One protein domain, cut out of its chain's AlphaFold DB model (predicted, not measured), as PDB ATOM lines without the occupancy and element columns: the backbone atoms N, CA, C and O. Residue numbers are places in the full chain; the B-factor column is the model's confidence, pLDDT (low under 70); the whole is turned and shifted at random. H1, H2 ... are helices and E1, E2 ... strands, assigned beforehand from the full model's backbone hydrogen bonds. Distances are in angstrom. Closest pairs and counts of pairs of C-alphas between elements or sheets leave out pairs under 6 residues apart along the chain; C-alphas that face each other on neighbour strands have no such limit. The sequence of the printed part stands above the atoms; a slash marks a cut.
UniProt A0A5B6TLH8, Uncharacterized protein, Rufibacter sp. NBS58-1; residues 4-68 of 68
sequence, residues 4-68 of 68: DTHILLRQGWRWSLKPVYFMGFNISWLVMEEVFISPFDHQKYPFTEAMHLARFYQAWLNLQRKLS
ATOM      1  N   ASP A   4     -54.125  48.846 -35.718       82.31
ATOM      2  CA  ASP A   4     -53.382  47.584 -35.756       82.31
ATOM      3  C   ASP A   4     -52.492  47.450 -37.008       82.31
ATOM      4  O   ASP A   4     -51.370  46.946 -36.935       82.31
ATOM      5  N   THR A   5     -52.917  47.978 -38.159       85.62
ATOM      6  CA  THR A   5     -52.093  47.972 -39.378       85.62
ATOM      7  C   THR A   5     -50.836  48.825 -39.201       85.62
ATOM      8  O   THR A   5     -49.759  48.464 -39.683       85.62
ATOM      9  N   HIS A   6     -50.927  49.932 -38.458       87.50
ATOM     10  CA  HIS A   6     -49.758  50.753 -38.141       87.50
ATOM     11  C   HIS A   6     -48.729  50.012 -37.278       87.50
ATOM     12  O   HIS A   6     -47.532  50.283 -37.409       87.50
ATOM     13  N   ILE A   7     -49.157  49.065 -36.437       88.25
ATOM     14  CA  ILE A   7     -48.250  48.225 -35.644       88.25
ATOM     15  C   ILE A   7     -47.394  47.360 -36.573       88.25
ATOM     16  O   ILE A   7     -46.169  47.369 -36.450       88.25
ATOM     17  N   LEU A   8     -48.018  46.679 -37.540       90.12
ATOM     18  CA  LEU A   8     -47.310  45.842 -38.516       90.12
ATOM     19  C   LEU A   8     -46.285  46.652 -39.311       90.12
ATOM     20  O   LEU A   8     -45.112  46.283 -39.384       90.12
ATOM     21  N   LEU A   9     -46.702  47.801 -39.849       90.62
ATOM     22  CA  LEU A   9     -45.817  48.656 -40.640       90.62
ATOM     23  C   LEU A   9     -44.614  49.162 -39.830       90.62
ATOM     24  O   LEU A   9     -43.493  49.171 -40.334       90.62
ATOM     25  N   ARG A  10     -44.813  49.541 -38.559       89.31
ATOM     26  CA  ARG A  10     -43.718  49.970 -37.668       89.31
ATOM     27  C   ARG A  10     -42.716  48.859 -37.374       89.31
ATOM     28  O   ARG A  10     -41.548  49.153 -37.139       89.31
ATOM     29  N   GLN A  11     -43.156  47.607 -37.392       88.81
ATOM     30  CA  GLN A  11     -42.293  46.440 -37.225       88.81
ATOM     31  C   GLN A  11     -41.620  45.995 -38.539       88.81
ATOM     32  O   GLN A  11     -40.945  44.971 -38.561       88.81
ATOM     33  N   GLY A  12     -41.785  46.750 -39.632       92.25
ATOM     34  CA  GLY A  12     -41.140  46.478 -40.918       92.25
ATOM     35  C   GLY A  12     -41.931  45.561 -41.850       92.25
ATOM     36  O   GLY A  12     -41.440  45.227 -42.929       92.25
ATOM     37  N   TRP A  13     -43.155  45.175 -41.485       94.62
ATOM     38  CA  TRP A  13     -44.029  44.433 -42.392       94.62
ATOM     39  C   TRP A  13     -44.450  45.314 -43.564       94.62
ATOM     40  O   TRP A  13     -44.649  46.522 -43.421       94.62
ATOM     41  N   ARG A  14     -44.625  44.704 -44.737       94.81
ATOM     42  CA  ARG A  14     -45.058  45.420 -45.946       94.81
ATOM     43  C   ARG A  14     -46.451  44.980 -46.350       94.81
ATOM     44  O   ARG A  14     -46.696  43.793 -46.514       94.81
ATOM     45  N   TRP A  15     -47.346  45.932 -46.565       93.88
ATOM     46  CA  TRP A  15     -48.672  45.642 -47.099       93.88
ATOM     47  C   TRP A  15     -48.608  45.305 -48.596       93.88
ATOM     48  O   TRP A  15     -47.797  45.862 -49.343       93.88
ATOM     49  N   SER A  16     -49.455  44.379 -49.034       93.06
ATOM     50  CA  SER A  16     -49.615  43.980 -50.427       93.06
ATOM     51  C   SER A  16     -51.020  43.419 -50.660       93.06
ATOM     52  O   SER A  16     -51.749  43.097 -49.725       93.06
ATOM     53  N   LEU A  17     -51.385  43.260 -51.927       92.00
ATOM     54  CA  LEU A  17     -52.599  42.569 -52.335       92.00
ATOM     55  C   LEU A  17     -52.212  41.295 -53.078       92.00
ATOM     56  O   LEU A  17     -51.276  41.301 -53.887       92.00
ATOM     57  N   LYS A  18     -52.933  40.200 -52.831       89.44
ATOM     58  CA  LYS A  18     -52.816  38.984 -53.640       89.44
ATOM     59  C   LYS A  18     -54.156  38.655 -54.307       89.44
ATOM     60  O   LYS A  18     -55.197  38.774 -53.661       89.44
ATOM     61  N   PRO A  19     -54.144  38.231 -55.579       89.56
ATOM     62  CA  PRO A  19     -55.339  37.701 -56.214       89.56
ATOM     63  C   PRO A  19     -55.707  36.353 -55.586       89.56
ATOM     64  O   PRO A  19     -54.845  35.489 -55.415       89.56
ATOM     65  N   VAL A  20     -56.986  36.166 -55.274       87.12
ATOM     66  CA  VAL A  20     -57.558  34.910 -54.778       87.12
ATOM     67  C   VAL A  20     -58.836  34.614 -55.558       87.12
ATOM     68  O   VAL A  20     -59.620  35.515 -55.857       87.12
ATOM     69  N   TYR A  21     -59.048  33.345 -55.905       86.50
ATOM     70  CA  TYR A  21     -60.289  32.900 -56.533       86.50
ATOM     71  C   TYR A  21     -61.285  32.471 -55.467       86.50
ATOM     72  O   TYR A  21     -61.010  31.571 -54.675       86.50
ATOM     73  N   PHE A  22     -62.459  33.092 -55.484       78.56
ATOM     74  CA  PHE A  22     -63.595  32.651 -54.692       78.56
ATOM     75  C   PHE A  22     -64.539  31.835 -55.582       78.56
ATOM     76  O   PHE A  22     -65.069  32.356 -56.567       78.56
ATOM     77  N   MET A  23     -64.738  30.558 -55.240       79.88
ATOM     78  CA  MET A  23     -65.731  29.682 -55.867       79.88
ATOM     79  C   MET A  23     -66.980  29.617 -54.987       79.88
ATOM     80  O   MET A  23     -66.997  28.931 -53.966       79.88
ATOM     81  N   GLY A  24     -68.020  30.348 -55.391       75.94
ATOM     82  CA  GLY A  24     -69.368  30.248 -54.830       75.94
ATOM     83  C   GLY A  24     -70.302  29.472 -55.764       75.94
ATOM     84  O   GLY A  24     -69.895  29.028 -56.838       75.94
ATOM     85  N   PHE A  25     -71.573  29.306 -55.385       62.25
ATOM     86  CA  PHE A  25     -72.541  28.607 -56.235       62.25
ATOM     87  C   PHE A  25     -72.651  29.271 -57.623       62.25
ATOM     88  O   PHE A  25     -73.044  30.427 -57.756       62.25
ATOM     89  N   ASN A  26     -72.293  28.486 -58.642       74.94
ATOM     90  CA  ASN A  26     -72.358  28.739 -60.086       74.94
ATOM     91  C   ASN A  26     -71.501  29.878 -60.682       74.94
ATOM     92  O   ASN A  26     -71.562  30.077 -61.894       74.94
ATOM     93  N   ILE A  27     -70.701  30.618 -59.897       74.81
ATOM     94  CA  ILE A  27     -69.839  31.696 -60.423       74.81
ATOM     95  C   ILE A  27     -68.499  31.766 -59.672       74.81
ATOM     96  O   ILE A  27     -68.461  31.729 -58.440       74.81
ATOM     97  N   SER A  28     -67.411  31.931 -60.431       80.81
ATOM     98  CA  SER A  28     -66.067  32.229 -59.921       80.81
ATOM     99  C   SER A  28     -65.757  33.717 -60.067       80.81
ATOM    100  O   SER A  28     -65.864  34.261 -61.166       80.81
ATOM    101  N   TRP A  29     -65.312  34.359 -58.985       81.88
ATOM    102  CA  TRP A  29     -64.871  35.757 -58.999       81.88
ATOM    103  C   TRP A  29     -63.407  35.861 -58.577       81.88
ATOM    104  O   TRP A  29     -62.968  35.184 -57.642       81.88
ATOM    105  N   LEU A  30     -62.657  36.721 -59.265       88.44
ATOM    106  CA  LEU A  30     -61.332  37.141 -58.824       88.44
ATOM    107  C   LEU A  30     -61.501  38.218 -57.749       88.44
ATOM    108  O   LEU A  30     -62.095  39.264 -58.011       88.44
ATOM    109  N   VAL A  31     -60.969  37.965 -56.559       86.88
ATOM    110  CA  VAL A  31     -61.010  38.890 -55.422       86.88
ATOM    111  C   VAL A  31     -59.579  39.243 -55.027       86.88
ATOM    112  O   VAL A  31     -58.679  38.408 -55.102       86.88
ATOM    113  N   MET A  32     -59.353  40.491 -54.623       90.94
ATOM    114  CA  MET A  32     -58.072  40.917 -54.061       90.94
ATOM    115  C   MET A  32     -58.130  40.765 -52.544       90.94
ATOM    116  O   MET A  32     -58.955  41.402 -51.895       90.94
ATOM    117  N   GLU A  33     -57.267  39.919 -51.988       90.12
ATOM    118  CA  GLU A  33     -57.119  39.748 -50.543       90.12
ATOM    119  C   GLU A  33     -55.939  40.583 -50.037       90.12
ATOM    120  O   GLU A  33     -54.846  40.561 -50.620       90.12
ATOM    121  N   GLU A  34     -56.156  41.306 -48.940       91.19
ATOM    122  CA  GLU A  34     -55.098  42.036 -48.249       91.19
ATOM    123  C   GLU A  34     -54.156  41.080 -47.520       91.19
ATOM    124  O   GLU A  34     -54.574  40.209 -46.756       91.19
ATOM    125  N   VAL A  35     -52.857  41.267 -47.740       94.62
ATOM    126  CA  VAL A  35     -51.812  40.465 -47.109       94.62
ATOM    127  C   VAL A  35     -50.630  41.318 -46.689       94.62
ATOM    128  O   VAL A  35     -50.346  42.375 -47.249       94.62
ATOM    129  N   PHE A  36     -49.893  40.814 -45.713       95.19
ATOM    130  CA  PHE A  36     -48.702  41.435 -45.172       95.19
ATOM    131  C   PHE A  36     -47.506  40.529 -45.408       95.19
ATOM    132  O   PHE A  36     -47.546  39.328 -45.152       95.19
ATOM    133  N   ILE A  37     -46.439  41.115 -45.931       95.50
ATOM    134  CA  ILE A  37     -45.171  40.449 -46.175       95.50
ATOM    135  C   ILE A  37     -44.332  40.598 -44.913       95.50
ATOM    136  O   ILE A  37     -44.028  41.722 -44.495       95.50
ATOM    137  N   SER A  38     -43.978  39.461 -44.328       93.94
ATOM    138  CA  SER A  38     -43.115  39.374 -43.155       93.94
ATOM    139  C   SER A  38     -41.698  39.853 -43.489       93.94
ATOM    140  O   SER A  38     -41.142  39.445 -44.512       93.94
ATOM    141  N   PRO A  39     -41.077  40.693 -42.644       91.38
ATOM    142  CA  PRO A  39     -39.689  41.108 -42.834       91.38
ATOM    143  C   PRO A  39     -38.679  40.008 -42.473       91.38
ATOM    144  O   PRO A  39     -37.496  40.148 -42.768       91.38
ATOM    145  N   PHE A  40     -39.119  38.931 -41.814       88.94
ATOM    146  CA  PHE A  40     -38.233  37.881 -41.305       88.94
ATOM    147  C   PHE A  40     -37.992  36.778 -42.335       88.94
ATOM    148  O   PHE A  40     -36.867  36.311 -42.495       88.94
ATOM    149  N   ASP A  41     -39.041  36.377 -43.049       92.81
ATOM    150  CA  ASP A  41     -39.015  35.255 -43.991       92.81
ATOM    151  C   ASP A  41     -39.593  35.600 -45.373       92.81
ATOM    152  O   ASP A  41     -39.608  34.752 -46.261       92.81
ATOM    153  N   HIS A  42     -40.026  36.849 -45.584       92.62
ATOM    154  CA  HIS A  42     -40.569  37.356 -46.848       92.62
ATOM    155  C   HIS A  42     -41.826  36.623 -47.347       92.62
ATOM    156  O   HIS A  42     -42.224  36.790 -48.504       92.62
ATOM    157  N   GLN A  43     -42.490  35.855 -46.479       94.31
ATOM    158  CA  GLN A  43     -43.753  35.195 -46.793       94.31
ATOM    159  C   GLN A  43     -44.946  36.138 -46.612       94.31
ATOM    160  O   GLN A  43     -44.883  37.133 -45.886       94.31
ATOM    161  N   LYS A  44     -46.038  35.833 -47.320       93.75
ATOM    162  CA  LYS A  44     -47.290  36.598 -47.294       93.75
ATOM    163  C   LYS A  44     -48.261  35.972 -46.304       93.75
ATOM    164  O   LYS A  44     -48.618  34.810 -46.464       93.75
ATOM    165  N   TYR A  45     -48.765  36.784 -45.387       94.88
ATOM    166  CA  TYR A  45     -49.720  36.383 -44.363       94.88
ATOM    167  C   TYR A  45     -50.993  37.228 -44.444       94.88
ATOM    168  O   TYR A  45     -50.901  38.429 -44.712       94.88
ATOM    169  N   PRO A  46     -52.183  36.655 -44.212       93.75
ATOM    170  CA  PRO A  46     -53.380  37.449 -43.962       93.75
ATOM    171  C   PRO A  46     -53.201  38.290 -42.689       93.75
ATOM    172  O   PRO A  46     -52.399  37.958 -41.812       93.75
ATOM    173  N   PHE A  47     -53.961  39.381 -42.576       91.81
ATOM    174  CA  PHE A  47     -53.845  40.344 -41.474       91.81
ATOM    175  C   PHE A  47     -53.839  39.689 -40.081       91.81
ATOM    176  O   PHE A  47     -52.955  39.969 -39.273       91.81
ATOM    177  N   THR A  48     -54.778  38.778 -39.815       91.62
ATOM    178  CA  THR A  48     -54.910  38.108 -38.511       91.62
ATOM    179  C   THR A  48     -53.652  37.325 -38.127       91.62
ATOM    180  O   THR A  48     -53.179  37.420 -36.995       91.62
ATOM    181  N   GLU A  49     -53.071  36.587 -39.074       94.00
ATOM    182  CA  GLU A  49     -51.845  35.818 -38.844       94.00
ATOM    183  C   GLU A  49     -50.635  36.736 -38.664       94.00
ATOM    184  O   GLU A  49     -49.859  36.553 -37.724       94.00
ATOM    185  N   ALA A  50     -50.513  37.771 -39.503       93.69
ATOM    186  CA  ALA A  50     -49.459  38.774 -39.378       93.69
ATOM    187  C   ALA A  50     -49.490  39.446 -37.994       93.69
ATOM    188  O   ALA A  50     -48.453  39.577 -37.343       93.69
ATOM    189  N   MET A  51     -50.681  39.796 -37.498       93.19
ATOM    190  CA  MET A  51     -50.873  40.376 -36.166       93.19
ATOM    191  C   MET A  51     -50.500  39.417 -35.036       93.19
ATOM    192  O   MET A  51     -49.867  39.833 -34.062       93.19
ATOM    193  N   HIS A  52     -50.867  38.140 -35.143       93.19
ATOM    194  CA  HIS A  52     -50.491  37.134 -34.150       93.19
ATOM    195  C   HIS A  52     -48.970  36.969 -34.070       93.19
ATOM    196  O   HIS A  52     -48.406  36.995 -32.974       93.19
ATOM    197  N   LEU A  53     -48.300  36.878 -35.222       91.62
ATOM    198  CA  LEU A  53     -46.843  36.782 -35.299       91.62
ATOM    199  C   LEU A  53     -46.172  38.043 -34.739       91.62
ATOM    200  O   LEU A  53     -45.312  37.943 -33.865       91.62
ATOM    201  N   ALA A  54     -46.608  39.229 -35.164       89.50
ATOM    202  CA  ALA A  54     -46.102  40.513 -34.679       89.50
ATOM    203  C   ALA A  54     -46.185  40.651 -33.148       89.50
ATOM    204  O   ALA A  54     -45.227  41.070 -32.492       89.50
ATOM    205  N   ARG A  55     -47.317  40.251 -32.553       90.00
ATOM    206  CA  ARG A  55     -47.504  40.270 -31.093       90.00
ATOM    207  C   ARG A  55     -46.619  39.243 -30.389       90.00
ATOM    208  O   ARG A  55     -46.045  39.565 -29.349       90.00
ATOM    209  N   PHE A  56     -46.469  38.042 -30.951       88.69
ATOM    210  CA  PHE A  56     -45.582  37.013 -30.405       88.69
ATOM    211  C   PHE A  56     -44.121  37.481 -30.371       88.69
ATOM    212  O   PHE A  56     -43.477  37.412 -29.323       88.69
ATOM    213  N   TYR A  57     -43.617  38.039 -31.475       82.88
ATOM    214  CA  TYR A  57     -42.261  38.589 -31.534       82.88
ATOM    215  C   TYR A  57     -42.050  39.708 -30.518       82.88
ATOM    216  O   TYR A  57     -41.041  39.732 -29.812       82.88
ATOM    217  N   GLN A  58     -43.018  40.615 -30.386       86.19
ATOM    218  CA  GLN A  58     -42.914  41.701 -29.420       86.19
ATOM    219  C   GLN A  58     -42.913  41.195 -27.969       86.19
ATOM    220  O   GLN A  58     -42.160  41.707 -27.136       86.19
ATOM    221  N   ALA A  59     -43.705  40.167 -27.655       87.75
ATOM    222  CA  ALA A  59     -43.678  39.517 -26.347       87.75
ATOM    223  C   ALA A  59     -42.325  38.837 -26.071       87.75
ATOM    224  O   ALA A  59     -41.777  38.987 -24.978       87.75
ATOM    225  N   TRP A  60     -41.755  38.154 -27.067       85.50
ATOM    226  CA  TRP A  60     -40.451  37.501 -26.958       85.50
ATOM    227  C   TRP A  60     -39.310  38.501 -26.720       85.50
ATOM    228  O   TRP A  60     -38.523  38.321 -25.789       85.50
ATOM    229  N   LEU A  61     -39.271  39.607 -27.471       85.12
ATOM    230  CA  LEU A  61     -38.294  40.688 -27.274       85.12
ATOM    231  C   LEU A  61     -38.385  41.290 -25.864       85.12
ATOM    232  O   LEU A  61     -37.372  41.537 -25.207       85.12
ATOM    233  N   ASN A  62     -39.610  41.493 -25.370       88.75
ATOM    234  CA  ASN A  62     -39.837  41.990 -24.016       88.75
ATOM    235  C   ASN A  62     -39.350  41.013 -22.939       88.75
ATOM    236  O   ASN A  62     -38.864  41.461 -21.901       88.75
ATOM    237  N   LEU A  63     -39.484  39.704 -23.169       89.19
ATOM    238  CA  LEU A  63     -38.986  38.675 -22.259       89.19
ATOM    239  C   LEU A  63     -37.453  38.658 -22.235       89.19
ATOM    240  O   LEU A  63     -36.871  38.695 -21.156       89.19
ATOM    241  N   GLN A  64     -36.801  38.675 -23.403       85.25
ATOM    242  CA  GLN A  64     -35.338  38.716 -23.488       85.25
ATOM    243  C   GLN A  64     -34.752  39.928 -22.765       85.25
ATOM    244  O   GLN A  64     -33.811  39.787 -21.993       85.25
ATOM    245  N   ARG A  65     -35.352  41.111 -22.946       85.69
ATOM    246  CA  ARG A  65     -34.898  42.337 -22.278       85.69
ATOM    247  C   ARG A  65     -35.019  42.278 -20.751       85.69
ATOM    248  O   ARG A  65     -34.306  43.000 -20.075       85.69
ATOM    249  N   LYS A  66     -35.930  41.467 -20.205       84.50
ATOM    250  CA  LYS A  66     -36.066  41.269 -18.750       84.50
ATOM    251  C   LYS A  66     -35.057  40.273 -18.176       84.50
ATOM    252  O   LYS A  66     -34.896  40.236 -16.962       84.50
ATOM    253  N   LEU A  67     -34.467  39.429 -19.019       79.44
ATOM    254  CA  LEU A  67     -33.507  38.396 -18.623       79.44
ATOM    255  C   LEU A  67     -32.046  38.848 -18.781       79.44
ATOM    256  O   LEU A  67     -31.155  38.152 -18.302       79.44
ATOM    257  N   SER A  68     -31.818  39.976 -19.459       69.62
ATOM    258  CA  SER A  68     -30.527  40.664 -19.566       69.62
ATOM    259  C   SER A  68     -30.395  41.758 -18.517       69.62
ATOM    260  O   SER A  68     -29.225  42.111 -18.255       69.62
TER     261      SER A  68
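Overview. This is residues 4 to 68 of the 68 residues of an uncharacterized protein of Rufibacter sp. NBS58-1 (UniProt A0A5B6TLH8). A long hairpin of two strands, E1 and E2, and a long helix, H2, reach out toward opposite ends of a rod, and their inner ends meet in a small body where the short strand E3 and the short helix H1 also lie. The tip of the hairpin, residues 23 to 28, and residues 59 to 68, of which 59 to 67 belong to H2, stick out free of the body. The printed part has 65 residues, with two named helices and three named strands in the order H1, E1, E2, E3, H2; the class is mixed, helices and strands. The sheet has the order E1, E2, E3, all antiparallel. The whole is only just loose, close to extended, with a radius of gyration of the C-alphas of 15.8 A and spans of 59 by 20 by 19 A.

Along the chain. H1, residues 4 to 10, begins with C-alpha 4 at (-53.382, 47.584, -35.756). E1, residues 14 to 24, measures 30.0 A from first to last C-alpha, and its C-alpha 24 stands at (-69.368, 30.248, -54.830). E2, residues 27 to 37, measures 29.8 A. E3, residues 44 to 46, measures 7.0 A. H2, residues 47 to 67, measures 30.7 A and ends with C-alpha 67 at (-33.507, 38.396, -18.623).

Arrangement. The three strands form a meander, each strand the antiparallel neighbour of the one before. E1 and E2 are a hairpin with 158 degrees between their directions; N 16 and O 35 are 2.8 A apart, and N 31 and O 20 are 2.9 A apart, both within hydrogen-bond range. E2 and E3 are also a hairpin, with N 36 and O 45 within hydrogen-bond range at 2.8 A. E1 and E3 are the edge strands. H2 is on the sheet but only grazes it, with its residues 47 to 53; the closest C-alphas of H2 and E2 are those of Phe 47 and Val 35, 6.0 A apart. H1 also only grazes the sheet, with its residues 5 to 9; its closest C-alpha pair with E1 is Leu 9 and Trp 15, 7.7 A apart. H1 and H2 touch, H2 with residues 50 to 54 alone, and the closest C-alphas are those of Leu 8 and Ala 54, 6.7 A apart. These helices run the same way at a steep tilt of 59 degrees. In H1 and H2 every O i to N i+4 pair is within hydrogen-bond range.

Size, cuts and confidence. The two C-alphas farthest apart are those of Asn 26 and Ser 68, at 59.4 A. Without the stretches that stand free, the body has 49 residues and spans 37 by 18 by 15 A. The printed part has no cut, and none of its links is long. The mean pLDDT of the printed part is 88.0; residues 25 and 68 are under 70.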